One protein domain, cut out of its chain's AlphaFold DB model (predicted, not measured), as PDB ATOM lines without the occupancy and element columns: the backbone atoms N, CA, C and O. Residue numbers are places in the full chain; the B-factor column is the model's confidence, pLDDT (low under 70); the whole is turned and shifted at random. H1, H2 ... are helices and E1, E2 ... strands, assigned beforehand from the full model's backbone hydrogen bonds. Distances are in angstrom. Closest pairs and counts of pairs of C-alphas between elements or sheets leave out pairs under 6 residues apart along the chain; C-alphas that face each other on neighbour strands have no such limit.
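AT A GLANCE: This is residues 6 to 68 of the 80 residues of an uncharacterized protein of Thermomonospora cellulosilytica (UniProt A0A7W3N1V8). A small strand hairpin, E1 and E2, makes one side of the domain; H1 follows at its end, and H2 and H3 form the opposite side as two separate short helices joined by residues 53 to 55. Between H1 and H2 the long unnamed stretch of residues 23 to 43 loops outward and then folds back through the middle. The printed part has 63 residues with two named strands and three named helices, in the order E1, E2, H1, H2, H3; the sheet E1 - E2 is antiparallel, and the class is mixed, helices and strands, with under half of the residues in named elements. The whole is compact, with a radius of gyration of the C-alphas of 11.3 A and spans of 30 by 21 by 19 A.

HOW THE PARTS SIT: E1, residues 6 to 9, and E2, residues 12 to 17, are a hairpin, antiparallel at 153 degrees between directions. N 7 and O 15 are 2.8 A apart and N 12 and O 9 are 2.9 A apart, within hydrogen-bond range. H1, residues 19 to 22, and H2, residues 44 to 52, only just touch, with 3 pairs of C-alphas within 8 A; the closest C-alphas are those of Tyr 22 and Leu 44, 5.9 A. H3, residues 56 to 63, touches no helix and is apart from E1 and E2. Every O i to N i+4 pair is within hydrogen-bond range in H2 and H3; H1 is too short for such a pair.

IN THESE COORDINATES: E1 begins at C-alpha 6 (-28.981, -13.060, -21.759). E2 is 15.2 A long, H2 12.4 A and H3 10.6 A, ending at C-alpha 63 (-31.726, -9.723, -32.604).

THE WHOLE: The C-alphas of Ala 10 and Thr 25, the two farthest apart, are 30.9 A apart. The printed part has no cut. The link from H1 to H2 is long, and the other links are tight. Confidence is low, under 70, at residues 56 to 68.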
ATOM      1  N   LEU A   6     -28.289 -11.809 -21.476       79.81
ATOM      2  CA  LEU A   6     -28.981 -13.060 -21.759       79.81
ATOM      3  C   LEU A   6     -30.090 -12.806 -22.773       79.81
ATOM      4  O   LEU A   6     -30.955 -11.957 -22.568       79.81
ATOM      5  N   LEU A   7     -30.072 -13.585 -23.847       72.62
ATOM      6  CA  LEU A   7     -31.101 -13.581 -24.867       72.62
ATOM      7  C   LEU A   7     -32.003 -14.798 -24.698       72.62
ATOM      8  O   LEU A   7     -31.522 -15.934 -24.647       72.62
ATOM      9  N   ARG A   8     -33.317 -14.567 -24.679       74.69
ATOM     10  CA  ARG A   8     -34.318 -15.637 -24.704       74.69
ATOM     11  C   ARG A   8     -35.226 -15.512 -25.923       74.69
ATOM     12  O   ARG A   8     -35.689 -14.420 -26.249       74.69
ATOM     13  N   ALA A   9     -35.506 -16.643 -26.561       70.25
ATOM     14  CA  ALA A   9     -36.469 -16.764 -27.651       70.25
ATOM     15  C   ALA A   9     -37.404 -17.940 -27.346       70.25
ATOM     16  O   ALA A   9     -36.936 -18.999 -26.948       70.25
ATOM     17  N   ALA A  10     -38.720 -17.740 -27.468       74.81
ATOM     18  CA  ALA A  10     -39.737 -18.777 -27.224       74.81
ATOM     19  C   ALA A  10     -39.545 -19.592 -25.917       74.81
ATOM     20  O   ALA A  10     -39.784 -20.793 -25.876       74.81
ATOM     21  N   GLY A  11     -39.077 -18.947 -24.841       72.19
ATOM     22  CA  GLY A  11     -38.843 -19.585 -23.538       72.19
ATOM     23  C   GLY A  11     -37.470 -20.251 -23.356       72.19
ATOM     24  O   GLY A  11     -37.070 -20.489 -22.214       72.19
ATOM     25  N   SER A  12     -36.695 -20.467 -24.421       71.12
ATOM     26  CA  SER A  12     -35.339 -21.025 -24.354       71.12
ATOM     27  C   SER A  12     -34.262 -19.933 -24.357       71.12
ATOM     28  O   SER A  12     -34.511 -18.780 -24.715       71.12
ATOM     29  N   VAL A  13     -33.051 -20.277 -23.905       77.31
ATOM     30  CA  VAL A  13     -31.880 -19.394 -24.027       77.31
ATOM     31  C   VAL A  13     -31.375 -19.475 -25.462       77.31
ATOM     32  O   VAL A  13     -30.882 -20.514 -25.887       77.31
ATOM     33  N   ALA A  14     -31.487 -18.367 -26.188       73.94
ATOM     34  CA  ALA A  14     -31.063 -18.256 -27.582       73.94
ATOM     35  C   ALA A  14     -29.636 -17.704 -27.722       73.94
ATOM     36  O   ALA A  14     -29.025 -17.806 -28.781       73.94
ATOM     37  N   GLY A  15     -29.089 -17.108 -26.660       76.12
ATOM     38  CA  GLY A  15     -27.729 -16.583 -26.650       76.12
ATOM     39  C   GLY A  15     -27.360 -15.972 -25.306       76.12
ATOM     40  O   GLY A  15     -28.227 -15.616 -24.506       76.12
ATOM     41  N   ARG A  16     -26.060 -15.845 -25.050       84.31
ATOM     42  CA  ARG A  16     -25.531 -15.209 -23.841       84.31
ATOM     43  C   ARG A  16     -24.237 -14.471 -24.160       84.31
ATOM     44  O   ARG A  16     -23.475 -14.922 -25.005       84.31
ATOM     45  N   CYS A  17     -24.006 -13.355 -23.485       88.50
ATOM     46  CA  CYS A  17     -22.704 -12.709 -23.410       88.50
ATOM     47  C   CYS A  17     -22.138 -12.995 -22.018       88.50
ATOM     48  O   CYS A  17     -22.668 -12.508 -21.017       88.50
ATOM     49  N   ASP A  18     -21.114 -13.838 -21.963       90.62
ATOM     50  CA  ASP A  18     -20.387 -14.231 -20.756       90.62
ATOM     51  C   ASP A  18     -18.881 -14.348 -21.064       90.62
ATOM     52  O   ASP A  18     -18.431 -13.838 -22.093       90.62
ATOM     53  N   ALA A  19     -18.117 -15.028 -20.202       93.50
ATOM     54  CA  ALA A  19     -16.672 -15.221 -20.352       93.50
ATOM     55  C   ALA A  19     -16.258 -15.766 -21.727       93.50
ATOM     56  O   ALA A  19     -15.224 -15.378 -22.251       93.50
ATOM     57  N   SER A  20     -17.088 -16.593 -22.371       91.19
ATOM     58  CA  SER A  20     -16.786 -17.106 -23.718       91.19
ATOM     59  C   SER A  20     -16.783 -16.025 -24.805       91.19
ATOM     60  O   SER A  20     -16.253 -16.247 -25.889       91.19
ATOM     61  N   CYS A  21     -17.362 -14.859 -24.515       92.19
ATOM     62  CA  CYS A  21     -17.353 -13.685 -25.374       92.19
ATOM     63  C   CYS A  21     -16.333 -12.660 -24.877       92.19
ATOM     64  O   CYS A  21     -15.444 -12.283 -25.637       92.19
ATOM     65  N   TYR A  22     -16.431 -12.211 -23.621       93.81
ATOM     66  CA  TYR A  22     -15.566 -11.123 -23.160       93.81
ATOM     67  C   TYR A  22     -14.114 -11.536 -22.921       93.81
ATOM     68  O   TYR A  22     -13.242 -10.687 -23.061       93.81
ATOM     69  N   ASP A  23     -13.838 -12.822 -22.694       95.25
ATOM     70  CA  ASP A  23     -12.475 -13.372 -22.637       95.25
ATOM     71  C   ASP A  23     -12.088 -14.101 -23.939       95.25
ATOM     72  O   ASP A  23     -11.140 -14.889 -23.964       95.25
ATOM     73  N   ALA A  24     -12.836 -13.899 -25.031       94.00
ATOM     74  CA  ALA A  24     -12.530 -14.545 -26.301       94.00
ATOM     75  C   ALA A  24     -11.155 -14.114 -26.835       94.00
ATOM     76  O   ALA A  24     -10.747 -12.965 -26.701       94.00
ATOM     77  N   THR A  25     -10.462 -15.036 -27.500       93.19
ATOM     78  CA  THR A  25      -9.156 -14.781 -28.133       93.19
ATOM     79  C   THR A  25      -9.263 -14.520 -29.635       93.19
ATOM     80  O   THR A  25      -8.272 -14.204 -30.287       93.19
ATOM     81  N   THR A  26     -10.462 -14.674 -30.199       90.00
ATOM     82  CA  THR A  26     -10.761 -14.424 -31.611       90.00
ATOM     83  C   THR A  26     -11.171 -12.973 -31.847       90.00
ATOM     84  O   THR A  26     -11.599 -12.280 -30.925       90.00
ATOM     85  N   GLY A  27     -11.076 -12.515 -33.098       82.00
ATOM     86  CA  GLY A  27     -11.532 -11.183 -33.494       82.00
ATOM     87  C   GLY A  27     -13.054 -10.983 -33.352       82.00
ATOM     88  O   GLY A  27     -13.816 -11.956 -33.310       82.00
ATOM     89  N   PRO A  28     -13.525  -9.722 -33.270       79.38
ATOM     90  CA  PRO A  28     -14.939  -9.385 -33.074       79.38
ATOM     91  C   PRO A  28     -15.843  -9.754 -34.263       79.38
ATOM     92  O   PRO A  28     -17.054  -9.880 -34.091       79.38
ATOM     93  N   ASP A  29     -15.274  -9.968 -35.447       81.00
ATOM     94  CA  ASP A  29     -15.935 -10.475 -36.656       81.00
ATOM     95  C   ASP A  29     -16.511 -11.891 -36.481       81.00
ATOM     96  O   ASP A  29     -17.495 -12.252 -37.126       81.00
ATOM     97  N   HIS A  30     -15.969 -12.663 -35.537       79.19
ATOM     98  CA  HIS A  30     -16.489 -13.978 -35.162       79.19
ATOM     99  C   HIS A  30     -17.584 -13.921 -34.086       79.19
ATOM    100  O   HIS A  30     -18.132 -14.958 -33.692       79.19
ATOM    101  N   CYS A  31     -17.914 -12.732 -33.578       84.44
ATOM    102  CA  CYS A  31     -18.888 -12.597 -32.511       84.44
ATOM    103  C   CYS A  31     -20.315 -12.788 -33.035       84.44
ATOM    104  O   CYS A  31     -20.859 -11.964 -33.766       84.44
ATOM    105  N   THR A  32     -20.976 -13.856 -32.590       78.56
ATOM    106  CA  THR A  32     -22.390 -14.132 -32.905       78.56
ATOM    107  C   THR A  32     -23.343 -13.758 -31.760       78.56
ATOM    108  O   THR A  32     -24.550 -14.020 -31.841       78.56
ATOM    109  N   CYS A  33     -22.812 -13.134 -30.700       81.06
ATOM    110  CA  CYS A  33     -23.536 -12.750 -29.489       81.06
ATOM    111  C   CYS A  33     -24.401 -11.495 -29.681       81.06
ATOM    112  O   CYS A  33     -24.146 -10.645 -30.530       81.06
ATOM    113  N   VAL A  34     -25.391 -11.318 -28.800       76.69
ATOM    114  CA  VAL A  34     -26.301 -10.154 -28.817       76.69
ATOM    115  C   VAL A  34     -25.644  -8.818 -28.480       76.69
ATOM    116  O   VAL A  34     -26.219  -7.772 -28.769       76.69
ATOM    117  N   CYS A  35     -24.431  -8.835 -27.919       84.31
ATOM    118  CA  CYS A  35     -23.627  -7.627 -27.747       84.31
ATOM    119  C   CYS A  35     -23.211  -7.012 -29.099       84.31
ATOM    120  O   CYS A  35     -22.756  -5.872 -29.128       84.31
ATOM    121  N   GLY A  36     -23.356  -7.744 -30.214       81.06
ATOM    122  CA  GLY A  36     -22.959  -7.269 -31.539       81.06
ATOM    123  C   GLY A  36     -21.455  -7.016 -31.637       81.06
ATOM    124  O   GLY A  36     -21.042  -6.040 -32.253       81.06
ATOM    125  N   GLY A  37     -20.651  -7.832 -30.950       88.56
ATOM    126  CA  GLY A  37     -19.191  -7.733 -30.938       88.56
ATOM    127  C   GLY A  37     -18.601  -6.775 -29.905       88.56
ATOM    128  O   GLY A  37     -17.425  -6.903 -29.599       88.56
ATOM    129  N   ILE A  38     -19.378  -5.868 -29.298       89.56
ATOM    130  CA  ILE A  38     -18.784  -4.803 -28.461       89.56
ATOM    131  C   ILE A  38     -18.116  -5.309 -27.180       89.56
ATOM    132  O   ILE A  38     -17.237  -4.650 -26.644       89.56
ATOM    133  N   ASN A  39     -18.562  -6.455 -26.666       91.62
ATOM    134  CA  ASN A  39     -17.974  -7.063 -25.477       91.62
ATOM    135  C   ASN A  39     -16.912  -8.102 -25.840       91.62
ATOM    136  O   ASN A  39     -16.267  -8.609 -24.937       91.62
ATOM    137  N   HIS A  40     -16.759  -8.463 -27.118       93.12
ATOM    138  CA  HIS A  40     -15.919  -9.582 -27.541       93.12
ATOM    139  C   HIS A  40     -14.437  -9.266 -27.337       93.12
ATOM    140  O   HIS A  40     -13.983  -8.217 -27.786       93.12
ATOM    141  N   ALA A  41     -13.708 -10.159 -26.660       94.50
ATOM    142  CA  ALA A  41     -12.293  -9.989 -26.298       94.50
ATOM    143  C   ALA A  41     -11.971  -8.712 -25.483       94.50
ATOM    144  O   ALA A  41     -10.815  -8.304 -25.391       94.50
ATOM    145  N   ALA A  42     -12.980  -8.058 -24.900       94.00
ATOM    146  CA  ALA A  42     -12.811  -6.785 -24.198       94.00
ATOM    147  C   ALA A  42     -12.321  -6.946 -22.745       94.00
ATOM    148  O   ALA A  42     -11.864  -5.981 -22.136       94.00
ATOM    149  N   GLY A  43     -12.441  -8.146 -22.175       94.19
ATOM    150  CA  GLY A  43     -12.302  -8.404 -20.745       94.19
ATOM    151  C   GLY A  43     -13.551  -8.013 -19.946       94.19
ATOM    152  O   GLY A  43     -14.393  -7.225 -20.386       94.19
ATOM    153  N   LEU A  44     -13.685  -8.585 -18.746       91.19
ATOM    154  CA  LEU A  44     -14.884  -8.449 -17.910       91.19
ATOM    155  C   LEU A  44     -15.221  -6.990 -17.554       91.19
ATOM    156  O   LEU A  44     -16.376  -6.590 -17.686       91.19
ATOM    157  N   GLU A  45     -14.245  -6.196 -17.107       93.00
ATOM    158  CA  GLU A  45     -14.484  -4.815 -16.656       93.00
ATOM    159  C   GLU A  45     -14.986  -3.918 -17.792       93.00
ATOM    160  O   GLU A  45     -16.023  -3.265 -17.660       93.00
ATOM    161  N   GLN A  46     -14.314  -3.950 -18.947       92.62
ATOM    162  CA  GLN A  46     -14.743  -3.189 -20.119       92.62
ATOM    163  C   GLN A  46     -16.101  -3.675 -20.635       92.62
ATOM    164  O   GLN A  46     -16.934  -2.868 -21.047       92.62
ATOM    165  N   ALA A  47     -16.366  -4.983 -20.584       91.75
ATOM    166  CA  ALA A  47     -17.651  -5.535 -20.988       91.75
ATOM    167  C   ALA A  47     -18.804  -5.085 -20.068       91.75
ATOM    168  O   ALA A  47     -19.925  -4.907 -20.552       91.75
ATOM    169  N   ILE A  48     -18.557  -4.861 -18.771       90.06
ATOM    170  CA  ILE A  48     -19.546  -4.281 -17.845       90.06
ATOM    171  C   ILE A  48     -19.879  -2.842 -18.254       90.06
ATOM    172  O   ILE A  48     -21.057  -2.519 -18.418       90.06
ATOM    173  N   ASP A  49     -18.866  -2.003 -18.483       90.94
ATOM    174  CA  ASP A  49     -19.052  -0.606 -18.903       90.94
ATOM    175  C   ASP A  49     -19.768  -0.513 -20.264       90.94
ATOM    176  O   ASP A  49     -20.774   0.186 -20.414       90.94
ATOM    177  N   ASN A  50     -19.336  -1.319 -21.238       90.06
ATOM    178  CA  ASN A  50     -19.972  -1.423 -22.554       90.06
ATOM    179  C   ASN A  50     -21.439  -1.855 -22.452       90.06
ATOM    180  O   ASN A  50     -22.293  -1.322 -23.162       90.06
ATOM    181  N   THR A  51     -21.744  -2.802 -21.558       86.94
ATOM    182  CA  THR A  51     -23.115  -3.264 -21.309       86.94
ATOM    183  C   THR A  51     -23.967  -2.171 -20.662       86.94
ATOM    184  O   THR A  51     -25.127  -2.015 -21.040       86.94
ATOM    185  N   GLY A  52     -23.401  -1.374 -19.749       85.44
ATOM    186  CA  GLY A  52     -24.085  -0.229 -19.137       85.44
ATOM    187  C   GLY A  52     -24.437   0.882 -20.133       85.44
ATOM    188  O   GLY A  52     -25.450   1.555 -19.972       85.44
ATOM    189  N   ARG A  53     -23.644   1.043 -21.199       84.81
ATOM    190  CA  ARG A  53     -23.866   2.036 -22.271       84.81
ATOM    191  C   ARG A  53     -24.682   1.502 -23.450       84.81
ATOM    192  O   ARG A  53     -24.909   2.214 -24.431       84.81
ATOM    193  N   LEU A  54     -25.085   0.236 -23.401       80.19
ATOM    194  CA  LEU A  54     -25.690  -0.448 -24.532       80.19
ATOM    195  C   LEU A  54     -27.135   0.024 -24.719       80.19
ATOM    196  O   LEU A  54     -28.006  -0.258 -23.901       80.19
ATOM    197  N   ASN A  55     -27.405   0.730 -25.821       76.62
ATOM    198  CA  ASN A  55     -28.768   1.130 -26.164       76.62
ATOM    199  C   ASN A  55     -29.627  -0.133 -26.417       76.62
ATOM    200  O   ASN A  55     -29.299  -0.901 -27.332       76.62
ATOM    201  N   PRO A  56     -30.741  -0.344 -25.685       69.38
ATOM    202  CA  PRO A  56     -31.620  -1.500 -25.866       69.38
ATOM    203  C   PRO A  56     -32.114  -1.687 -27.308       69.38
ATOM    204  O   PRO A  56     -32.275  -2.817 -27.766       69.38
ATOM    205  N   GLN A  57     -32.285  -0.598 -28.065       66.12
ATOM    206  CA  GLN A  57     -32.682  -0.654 -29.477       66.12
ATOM    207  C   GLN A  57     -31.638  -1.369 -30.343       66.12
ATOM    208  O   GLN A  57     -31.992  -2.091 -31.274       66.12
ATOM    209  N   ARG A  58     -30.350  -1.234 -30.007       66.81
ATOM    210  CA  ARG A  58     -29.253  -1.905 -30.715       66.81
ATOM    211  C   ARG A  58     -29.286  -3.420 -30.505       66.81
ATOM    212  O   ARG A  58     -28.965  -4.166 -31.421       66.81
ATOM    213  N   ILE A  59     -29.724  -3.862 -29.323       68.19
ATOM    214  CA  ILE A  59     -29.909  -5.283 -28.983       68.19
ATOM    215  C   ILE A  59     -31.057  -5.870 -29.796       68.19
ATOM    216  O   ILE A  59     -30.944  -6.977 -30.307       68.19
ATOM    217  N   VAL A  60     -32.155  -5.122 -29.947       65.12
ATOM    218  CA  VAL A  60     -33.299  -5.540 -30.772       65.12
ATOM    219  C   VAL A  60     -32.911  -5.627 -32.253       65.12
ATOM    220  O   VAL A  60     -33.344  -6.546 -32.939       65.12
ATOM    221  N   GLN A  61     -32.056  -4.729 -32.747       66.75
ATOM    222  CA  GLN A  61     -31.571  -4.762 -34.133       66.75
ATOM    223  C   GLN A  61     -30.638  -5.946 -34.411       66.75
ATOM    224  O   GLN A  61     -30.819  -6.628 -35.413       66.75
ATOM    225  N   THR A  62     -29.685  -6.250 -33.522       65.25
ATOM    226  CA  THR A  62     -28.825  -7.448 -33.657       65.25
ATOM    227  C   THR A  62     -29.594  -8.755 -33.429       65.25
ATOM    228  O   THR A  62     -29.171  -9.826 -33.864       65.25
ATOM    229  N   ALA A  63     -30.745  -8.664 -32.765       62.56
ATOM    230  CA  ALA A  63     -31.726  -9.723 -32.604       62.56
ATOM    231  C   ALA A  63     -32.698  -9.869 -33.801       62.56
ATOM    232  O   ALA A  63     -33.318 -10.923 -33.980       62.56
ATOM    233  N   ALA A  64     -32.872  -8.840 -34.631       55.03
ATOM    234  CA  ALA A  64     -33.821  -8.876 -35.738       55.03
ATOM    235  C   ALA A  64     -33.419  -9.966 -36.751       55.03
ATOM    236  O   ALA A  64     -32.260 -10.077 -37.142       55.03
ATOM    237  N   GLY A  65     -34.372 -10.825 -37.129       55.69
ATOM    238  CA  GLY A  65     -34.125 -12.019 -37.953       55.69
ATOM    239  C   GLY A  65     -33.891 -13.321 -37.171       55.69
ATOM    240  O   GLY A  65     -33.812 -14.381 -37.783       55.69
ATOM    241  N   ARG A  66     -33.838 -13.277 -35.828       58.44
ATOM    242  CA  ARG A  66     -33.649 -14.461 -34.958       58.44
ATOM    243  C   ARG A  66     -34.872 -14.832 -34.090       58.44
ATOM    244  O   ARG A  66     -34.760 -15.709 -33.242       58.44
ATOM    245  N   GLY A  67     -36.034 -14.192 -34.290       49.19
ATOM    246  CA  GLY A  67     -37.302 -14.557 -33.620       49.19
ATOM    247  C   GLY A  67     -37.369 -14.228 -32.118       49.19
ATOM    248  O   GLY A  67     -37.752 -15.068 -31.306       49.19
ATOM    249  N   ILE A  68     -36.955 -13.021 -31.726       53.09
ATOM    250  CA  ILE A  68     -36.681 -12.650 -30.325       53.09
ATOM    251  C   ILE A  68     -37.817 -11.820 -29.715       53.09
ATOM    252  O   ILE A  68     -38.305 -10.894 -30.349       53.09
TER     253      ILE A  68